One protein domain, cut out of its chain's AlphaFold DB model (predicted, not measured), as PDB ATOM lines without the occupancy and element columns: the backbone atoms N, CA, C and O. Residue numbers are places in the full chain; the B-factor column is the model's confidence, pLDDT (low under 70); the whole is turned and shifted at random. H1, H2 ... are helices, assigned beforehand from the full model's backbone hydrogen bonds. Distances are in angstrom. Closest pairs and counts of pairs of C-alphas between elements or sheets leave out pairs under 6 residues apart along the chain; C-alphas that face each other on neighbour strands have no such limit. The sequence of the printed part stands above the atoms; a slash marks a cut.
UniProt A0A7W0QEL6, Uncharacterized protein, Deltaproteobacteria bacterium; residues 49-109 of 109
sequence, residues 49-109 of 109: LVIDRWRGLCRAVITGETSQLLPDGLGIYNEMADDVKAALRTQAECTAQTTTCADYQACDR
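AT A GLANCE: This is residues 49 to 109 of the 109 residues of an uncharacterized protein of Deltaproteobacteria bacterium (UniProt A0A7W0QEL6). Start at the long helix H1, which has H2 beside its middle in a splayed pair, the two running the same way; H3 crosses the late part of H1 and reaches away from that pair. At the far end of H3, short H4 turns back, so that H2 and H4 lie towards the two ends of the longest axis. The printed part has 61 residues with four named helices, in the order H1, H2, H3, H4, and no named strand; its class is all helix. The whole is compact, with a radius of gyration of the C-alphas of 12.0 A, and spans 33 by 26 by 16 A.

HOW THE PARTS SIT: Begin with H1, residues 49 to 63, the longest helix by residues. Next look for H2, residues 71 to 79: H1 and H2 touch, with the closest C-alphas those of Leu 57 and Gly 73, 7.2 A apart. They run the same way at a steep tilt of 41 degrees. Next find H3, residues 82 to 95, which H1 touches with residues 58 to 62 alone; the closest C-alphas are those of Val 61 and Lys 85, 5.5 A apart. H1 and H3 run opposite ways at a steep tilt of 66 degrees. H2 and H3 are apart, but only just, with their closest C-alphas at 8.1 A. After H3 in the chain comes H4, residues 101 to 106. H3 touches it with residues 94 to 95 alone, only at the corner by their link and only just, with 3 pairs of C-alphas within 8 A; the closest are those of Thr 95 and Tyr 104, 5.5 A apart. H3 and H4 run opposite ways at a tilt of 35.0 degrees, only just steep. H4 is apart from both H1 and H2. In H1, H2, H3 and H4 every O i to N i+4 pair is within hydrogen-bond range.

IN THESE COORDINATES: Find C-alpha 49 at (33.931, 1.151, -6.123); from there H1 runs 21.0 A to C-alpha 63 at (22.576, -3.919, 10.849). H2 covers 12.4 A from Pro 71 to Glu 79. H3 runs 19.8 A from Asp 82 to Thr 95. H4 goes from Cys 101 to Ala 106, where its last C-alpha is at (43.172, 8.180, 15.748).

THE WHOLE: The two C-alphas farthest apart are those of Pro 71 and Ala 102, at 33.6 A. Look along the printed part from residue 49 to residue 109, the chain's last residue, and you will find no cut. The links H2 to H3 and H3 to H4 are tight, the link H1 to H2 is short, and no link is long. The mean pLDDT of the printed part is 93.0, and residue 109 is the one printed residue under 70.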
ATOM      1  N   LEU A  49      34.421   2.501  -6.421       91.75
ATOM      2  CA  LEU A  49      33.931   1.151  -6.123       91.75
ATOM      3  C   LEU A  49      34.447   0.622  -4.779       91.75
ATOM      4  O   LEU A  49      33.702  -0.058  -4.070       91.75
ATOM      5  N   VAL A  50      35.694   0.924  -4.408       92.38
ATOM      6  CA  VAL A  50      36.244   0.570  -3.088       92.38
ATOM      7  C   VAL A  50      35.456   1.265  -1.978       92.38
ATOM      8  O   VAL A  50      35.021   0.604  -1.034       92.38
ATOM      9  N   ILE A  51      35.199   2.568  -2.116       94.12
ATOM     10  CA  ILE A  51      34.413   3.351  -1.150       94.12
ATOM     11  C   ILE A  51      32.985   2.795  -1.033       94.12
ATOM     12  O   ILE A  51      32.464   2.638   0.075       94.12
ATOM     13  N   ASP A  52      32.356   2.441  -2.154       93.12
ATOM     14  CA  ASP A  52      31.008   1.869  -2.183       93.12
ATOM     15  C   ASP A  52      30.931   0.512  -1.486       93.12
ATOM     16  O   ASP A  52      30.024   0.276  -0.681       93.12
ATOM     17  N   ARG A  53      31.910  -0.363  -1.740       92.25
ATOM     18  CA  ARG A  53      32.024  -1.664  -1.067       92.25
ATOM     19  C   ARG A  53      32.246  -1.493   0.431       92.25
ATOM     20  O   ARG A  53      31.560  -2.144   1.219       92.25
ATOM     21  N   TRP A  54      33.139  -0.587   0.828       92.44
ATOM     22  CA  TRP A  54      33.390  -0.268   2.232       92.44
ATOM     23  C   TRP A  54      32.114   0.223   2.928       92.44
ATOM     24  O   TRP A  54      31.752  -0.257   4.001       92.44
ATOM     25  N   ARG A  55      31.356   1.112   2.276       94.38
ATOM     26  CA  ARG A  55      30.069   1.607   2.780       94.38
ATOM     27  C   ARG A  55      29.029   0.491   2.905       94.38
ATOM     28  O   ARG A  55      28.283   0.465   3.884       94.38
ATOM     29  N   GLY A  56      28.983  -0.439   1.952       93.62
ATOM     30  CA  GLY A  56      28.138  -1.633   2.022       93.62
ATOM     31  C   GLY A  56      28.490  -2.536   3.208       93.62
ATOM     32  O   GLY A  56      27.590  -2.957   3.941       93.62
ATOM     33  N   LEU A  57      29.786  -2.770   3.437       94.12
ATOM     34  CA  LEU A  57      30.296  -3.543   4.571       94.12
ATOM     35  C   LEU A  57      29.989  -2.861   5.910       94.12
ATOM     36  O   LEU A  57      29.490  -3.524   6.814       94.12
ATOM     37  N   CYS A  58      30.191  -1.543   6.016       95.00
ATOM     38  CA  CYS A  58      29.829  -0.748   7.196       95.00
ATOM     39  C   CYS A  58      28.357  -0.952   7.588       95.00
ATOM     40  O   CYS A  58      28.040  -1.217   8.749       95.00
ATOM     41  N   ARG A  59      27.442  -0.907   6.611       95.06
ATOM     42  CA  ARG A  59      26.018  -1.167   6.865       95.06
ATOM     43  C   ARG A  59      25.804  -2.591   7.375       95.06
ATOM     44  O   ARG A  59      25.127  -2.764   8.382       95.06
ATOM     45  N   ALA A  60      26.441  -3.582   6.749       95.50
ATOM     46  CA  ALA A  60      26.296  -4.987   7.127       95.50
ATOM     47  C   ALA A  60      26.799  -5.294   8.544       95.50
ATOM     48  O   ALA A  60      26.144  -6.033   9.280       95.50
ATOM     49  N   VAL A  61      27.932  -4.723   8.964       95.19
ATOM     50  CA  VAL A  61      28.455  -4.939  10.327       95.19
ATOM     51  C   VAL A  61      27.596  -4.265  11.397       95.19
ATOM     52  O   VAL A  61      27.562  -4.732  12.531       95.19
ATOM     53  N   ILE A  62      26.855  -3.207  11.048       94.19
ATOM     54  CA  ILE A  62      25.979  -2.492  11.988       94.19
ATOM     55  C   ILE A  62      24.576  -3.107  12.057       94.19
ATOM     56  O   ILE A  62      24.019  -3.218  13.148       94.19
ATOM     57  N   THR A  63      23.982  -3.474  10.918       93.25
ATOM     58  CA  THR A  63      22.576  -3.919  10.849       93.25
ATOM     59  C   THR A  63      22.408  -5.430  10.750       93.25
ATOM     60  O   THR A  63      21.314  -5.926  11.004       93.25
ATOM     61  N   GLY A  64      23.453  -6.157  10.347       92.62
ATOM     62  CA  GLY A  64      23.356  -7.564   9.951       92.62
ATOM     63  C   GLY A  64      22.713  -7.787   8.575       92.62
ATOM     64  O   GLY A  64      22.626  -8.925   8.124       92.62
ATOM     65  N   GLU A  65      22.263  -6.731   7.889       93.00
ATOM     66  CA  GLU A  65      21.729  -6.837   6.532       93.00
ATOM     67  C   GLU A  65      22.879  -6.978   5.531       93.00
ATOM     68  O   GLU A  65      23.777  -6.138   5.489       93.00
ATOM     69  N   THR A  66      22.850  -8.027   4.709       94.44
ATOM     70  CA  THR A  66      23.920  -8.340   3.748       94.44
ATOM     71  C   THR A  66      23.470  -8.290   2.288       94.44
ATOM     72  O   THR A  66      24.263  -8.578   1.396       94.44
ATOM     73  N   SER A  67      22.218  -7.897   2.023       92.00
ATOM     74  CA  SER A  67      21.602  -7.866   0.685       92.00
ATOM     75  C   SER A  67      22.361  -6.982  -0.318       92.00
ATOM     76  O   SER A  67      22.315  -7.215  -1.524       92.00
ATOM     77  N   GLN A  68      23.077  -5.980   0.191       86.44
ATOM     78  CA  GLN A  68      23.891  -5.022  -0.547       86.44
ATOM     79  C   GLN A  68      25.319  -5.502  -0.835       86.44
ATOM     80  O   GLN A  68      26.039  -4.837  -1.579       86.44
ATOM     81  N   LEU A  69      25.767  -6.592  -0.206       92.25
ATOM     82  CA  LEU A  69      27.121  -7.098  -0.392       92.25
ATOM     83  C   LEU A  69      27.206  -7.890  -1.696       92.25
ATOM     84  O   LEU A  69      26.377  -8.752  -1.984       92.25
ATOM     85  N   LEU A  70      28.255  -7.621  -2.470       91.06
ATOM     86  CA  LEU A  70      28.644  -8.487  -3.577       91.06
ATOM     87  C   LEU A  70      29.109  -9.856  -3.040       91.06
ATOM     88  O   LEU A  70      29.460  -9.952  -1.862       91.06
ATOM     89  N   PRO A  71      29.134 -10.923  -3.865       91.81
ATOM     90  CA  PRO A  71      29.476 -12.268  -3.396       91.81
ATOM     91  C   PRO A  71      30.823 -12.369  -2.663       91.81
ATOM     92  O   PRO A  71      30.925 -13.085  -1.671       91.81
ATOM     93  N   ASP A  72      31.833 -11.622  -3.115       88.12
ATOM     94  CA  ASP A  72      33.136 -11.501  -2.453       88.12
ATOM     95  C   ASP A  72      33.013 -10.824  -1.078       88.12
ATOM     96  O   ASP A  72      33.485 -11.360  -0.075       88.12
ATOM     97  N   GLY A  73      32.308  -9.694  -1.003       88.75
ATOM     98  CA  GLY A  73      32.034  -8.993   0.253       88.75
ATOM     99  C   GLY A  73      31.210  -9.819   1.247       88.75
ATOM    100  O   GLY A  73      31.471  -9.774   2.447       88.75
ATOM    101  N   LEU A  74      30.247 -10.607   0.759       94.69
ATOM    102  CA  LEU A  74      29.452 -11.523   1.576       94.69
ATOM    103  C   LEU A  74      30.313 -12.662   2.137       94.69
ATOM    104  O   LEU A  74      30.169 -13.005   3.308       94.69
ATOM    105  N   GLY A  75      31.213 -13.224   1.324       93.56
ATOM    106  CA  GLY A  75      32.182 -14.228   1.772       93.56
ATOM    107  C   GLY A  75      33.042 -13.700   2.918       93.56
ATOM    108  O   GLY A  75      33.045 -14.281   4.000       93.56
ATOM    109  N   ILE A  76      33.654 -12.528   2.719       90.38
ATOM    110  CA  ILE A  76      34.463 -11.849   3.743       90.38
ATOM    111  C   ILE A  76      33.649 -11.614   5.022       90.38
ATOM    112  O   ILE A  76      34.113 -11.919   6.116       90.38
ATOM    113  N   TYR A  77      32.423 -11.099   4.906       94.31
ATOM    114  CA  TYR A  77      31.563 -10.844   6.063       94.31
ATOM    115  C   TYR A  77      31.234 -12.118   6.857       94.31
ATOM    116  O   TYR A  77      31.194 -12.096   8.088       94.31
ATOM    117  N   ASN A  78      30.986 -13.232   6.167       95.94
ATOM    118  CA  ASN A  78      30.630 -14.496   6.808       95.94
ATOM    119  C   ASN A  78      31.822 -15.160   7.506       95.94
ATOM    120  O   ASN A  78      31.635 -15.803   8.534       95.94
ATOM    121  N   GLU A  79      33.030 -14.992   6.969       96.25
ATOM    122  CA  GLU A  79      34.271 -15.509   7.562       96.25
ATOM    123  C   GLU A  79      34.794 -14.631   8.706       96.25
ATOM    124  O   GLU A  79      35.572 -15.082   9.545       96.25
ATOM    125  N   MET A  80      34.359 -13.372   8.757       95.06
ATOM    126  CA  MET A  80      34.771 -12.415   9.770       95.06
ATOM    127  C   MET A  80      34.214 -12.779  11.152       95.06
ATOM    128  O   MET A  80      33.001 -12.923  11.337       95.06
ATOM    129  N   ALA A  81      35.113 -12.868  12.132       96.81
ATOM    130  CA  ALA A  81      34.766 -13.082  13.529       96.81
ATOM    131  C   ALA A  81      33.987 -11.888  14.116       96.81
ATOM    132  O   ALA A  81      34.089 -10.751  13.647       96.81
ATOM    133  N   ASP A  82      33.175 -12.153  15.140       95.06
ATOM    134  CA  ASP A  82      32.266 -11.152  15.710       95.06
ATOM    135  C   ASP A  82      33.003  -9.972  16.361       95.06
ATOM    136  O   ASP A  82      32.519  -8.841  16.323       95.06
ATOM    137  N   ASP A  83      34.193 -10.208  16.913       95.62
ATOM    138  CA  ASP A  83      35.066  -9.171  17.465       95.62
ATOM    139  C   ASP A  83      35.595  -8.228  16.376       95.62
ATOM    140  O   ASP A  83      35.609  -7.011  16.568       95.62
ATOM    141  N   VAL A  84      35.933  -8.755  15.199       94.81
ATOM    142  CA  VAL A  84      36.327  -7.945  14.038       94.81
ATOM    143  C   VAL A  84      35.147  -7.110  13.533       94.81
ATOM    144  O   VAL A  84      35.304  -5.917  13.270       94.81
ATOM    145  N   LYS A  85      33.938  -7.686  13.460       94.25
ATOM    146  CA  LYS A  85      32.718  -6.934  13.101       94.25
ATOM    147  C   LYS A  85      32.442  -5.808  14.098       94.25
ATOM    148  O   LYS A  85      32.109  -4.693  13.690       94.25
ATOM    149  N   ALA A  86      32.603  -6.083  15.394       94.38
ATOM    150  CA  ALA A  86      32.447  -5.087  16.448       94.38
ATOM    151  C   ALA A  86      33.489  -3.962  16.328       94.38
ATOM    152  O   ALA A  86      33.120  -2.791  16.402       94.38
ATOM    153  N   ALA A  87      34.754  -4.298  16.064       92.94
ATOM    154  CA  ALA A  87      35.817  -3.315  15.858       92.94
ATOM    155  C   ALA A  87      35.537  -2.407  14.648       92.94
ATOM    156  O   ALA A  87      35.613  -1.185  14.770       92.94
ATOM    157  N   LEU A  88      35.120  -2.975  13.510       93.69
ATOM    158  CA  LEU A  88      34.744  -2.200  12.319       93.69
ATOM    159  C   LEU A  88      33.571  -1.256  12.586       93.69
ATOM    160  O   LEU A  88      33.560  -0.117  12.116       93.69
ATOM    161  N   ARG A  89      32.584  -1.703  13.369       94.56
ATOM    162  CA  ARG A  89      31.488  -0.838  13.806       94.56
ATOM    163  C   ARG A  89      32.002   0.340  14.635       94.56
ATOM    164  O   ARG A  89      31.637   1.477  14.343       94.56
ATOM    165  N   THR A  90      32.842   0.091  15.639       95.62
ATOM    166  CA  THR A  90      33.423   1.152  16.477       95.62
ATOM    167  C   THR A  90      34.253   2.132  15.648       95.62
ATOM    168  O   THR A  90      34.113   3.347  15.804       95.62
ATOM    169  N   GLN A  91      35.053   1.627  14.711       94.69
ATOM    170  CA  GLN A  91      35.837   2.450  13.794       94.69
ATOM    171  C   GLN A  91      34.936   3.345  12.931       94.69
ATOM    172  O   GLN A  91      35.214   4.538  12.786       94.69
ATOM    173  N   ALA A  92      33.832   2.815  12.394       95.31
ATOM    174  CA  ALA A  92      32.876   3.592  11.608       95.31
ATOM    175  C   ALA A  92      32.174   4.675  12.448       95.31
ATOM    176  O   ALA A  92      32.051   5.818  12.000       95.31
ATOM    177  N   GLU A  93      31.757   4.343  13.673       95.81
ATOM    178  CA  GLU A  93      31.147   5.282  14.626       95.81
ATOM    179  C   GLU A  93      32.107   6.422  15.009       95.81
ATOM    180  O   GLU A  93      31.679   7.578  15.078       95.81
ATOM    181  N   CYS A  94      33.394   6.121  15.210       96.75
ATOM    182  CA  CYS A  94      34.436   7.121  15.449       96.75
ATOM    183  C   CYS A  94      34.662   7.987  14.205       96.75
ATOM    184  O   CYS A  94      34.518   9.209  14.253       96.75
ATOM    185  N   THR A  95      34.924   7.351  13.059       96.56
ATOM    186  CA  THR A  95      35.282   8.025  11.803       96.56
ATOM    187  C   THR A  95      34.196   8.998  11.346       96.56
ATOM    188  O   THR A  95      34.509  10.110  10.921       96.56
ATOM    189  N   ALA A  96      32.918   8.639  11.506       96.50
ATOM    190  CA  ALA A  96      31.779   9.486  11.148       96.50
ATOM    191  C   ALA A  96      31.697  10.816  11.925       96.50
ATOM    192  O   ALA A  96      30.968  11.720  11.507       96.50
ATOM    193  N   GLN A  97      32.403  10.934  13.053       96.50
ATOM    194  CA  GLN A  97      32.433  12.132  13.898       96.50
ATOM    195  C   GLN A  97      33.671  13.003  13.652       96.50
ATOM    196  O   GLN A  97      33.746  14.127  14.148       96.50
ATOM    197  N   THR A  98      34.641  12.504  12.888       96.44
ATOM    198  CA  THR A  98      35.892  13.215  12.621       96.44
ATOM    199  C   THR A  98      35.727  14.263  11.523       96.44
ATOM    200  O   THR A  98      34.847  14.179  10.666       96.44
ATOM    201  N   THR A  99      36.585  15.285  11.544       95.25
ATOM    202  CA  THR A  99      36.600  16.342  10.511       95.25
ATOM    203  C   THR A  99      37.972  16.515   9.853       95.25
ATOM    204  O   THR A  99      38.078  17.055   8.741       95.25
ATOM    205  N   THR A 100      39.026  16.007  10.499       96.19
ATOM    206  CA  THR A 100      40.412  16.064  10.035       96.19
ATOM    207  C   THR A 100      40.981  14.663   9.821       96.19
ATOM    208  O   THR A 100      40.518  13.695  10.419       96.19
ATOM    209  N   CYS A 101      42.016  14.551   8.983       95.12
ATOM    210  CA  CYS A 101      42.696  13.268   8.790       95.12
ATOM    211  C   CYS A 101      43.503  12.816  10.007       95.12
ATOM    212  O   CYS A 101      43.684  11.620  10.191       95.12
ATOM    213  N   ALA A 102      43.938  13.750  10.856       95.31
ATOM    214  CA  ALA A 102      44.602  13.406  12.108       95.31
ATOM    215  C   ALA A 102      43.632  12.712  13.079       95.31
ATOM    216  O   ALA A 102      43.981  11.688  13.660       95.31
ATOM    217  N   ASP A 103      42.402  13.225  13.204       95.12
ATOM    218  CA  ASP A 103      41.372  12.610  14.053       95.12
ATOM    219  C   ASP A 103      40.917  11.261  13.486       95.12
ATOM    220  O   ASP A 103      40.744  10.303  14.230       95.12
ATOM    221  N   TYR A 104      40.769  11.169  12.160       94.38
ATOM    222  CA  TYR A 104      40.463   9.911  11.481       94.38
ATOM    223  C   TYR A 104      41.512   8.827  11.777       94.38
ATOM    224  O   TYR A 104      41.154   7.727  12.181       94.38
ATOM    225  N   GLN A 105      42.803   9.148  11.667       93.44
ATOM    226  CA  GLN A 105      43.890   8.210  11.974       93.44
ATOM    227  C   GLN A 105      43.921   7.784  13.450       93.44
ATOM    228  O   GLN A 105      44.493   6.747  13.783       93.44
ATOM    229  N   ALA A 106      43.322   8.567  14.350       94.44
ATOM    230  CA  ALA A 106      43.172   8.180  15.748       94.44
ATOM    231  C   ALA A 106      42.046   7.152  15.965       94.44
ATOM    232  O   ALA A 106      42.073   6.469  16.983       94.44
ATOM    233  N   CYS A 107      41.102   7.010  15.026       92.25
ATOM    234  CA  CYS A 107      40.050   5.987  15.068       92.25
ATOM    235  C   CYS A 107      40.546   4.576  14.708       92.25
ATOM    236  O   CYS A 107      39.807   3.615  14.903       92.25
ATOM    237  N   ASP A 108      41.757   4.462  14.156       76.00
ATOM    238  CA  ASP A 108      42.376   3.203  13.717       76.00
ATOM    239  C   ASP A 108      43.252   2.546  14.810       76.00
ATOM    240  O   ASP A 108      43.977   1.588  14.549       76.00
ATOM    241  N   ARG A 109      43.226   3.098  16.033       52.16
ATOM    242  CA  ARG A 109      44.007   2.666  17.206       52.16
ATOM    243  C   ARG A 109      43.111   2.120  18.306       52.16
ATOM    244  O   ARG A 109      43.588   1.211  19.018       52.16
TER     245      ARG A 109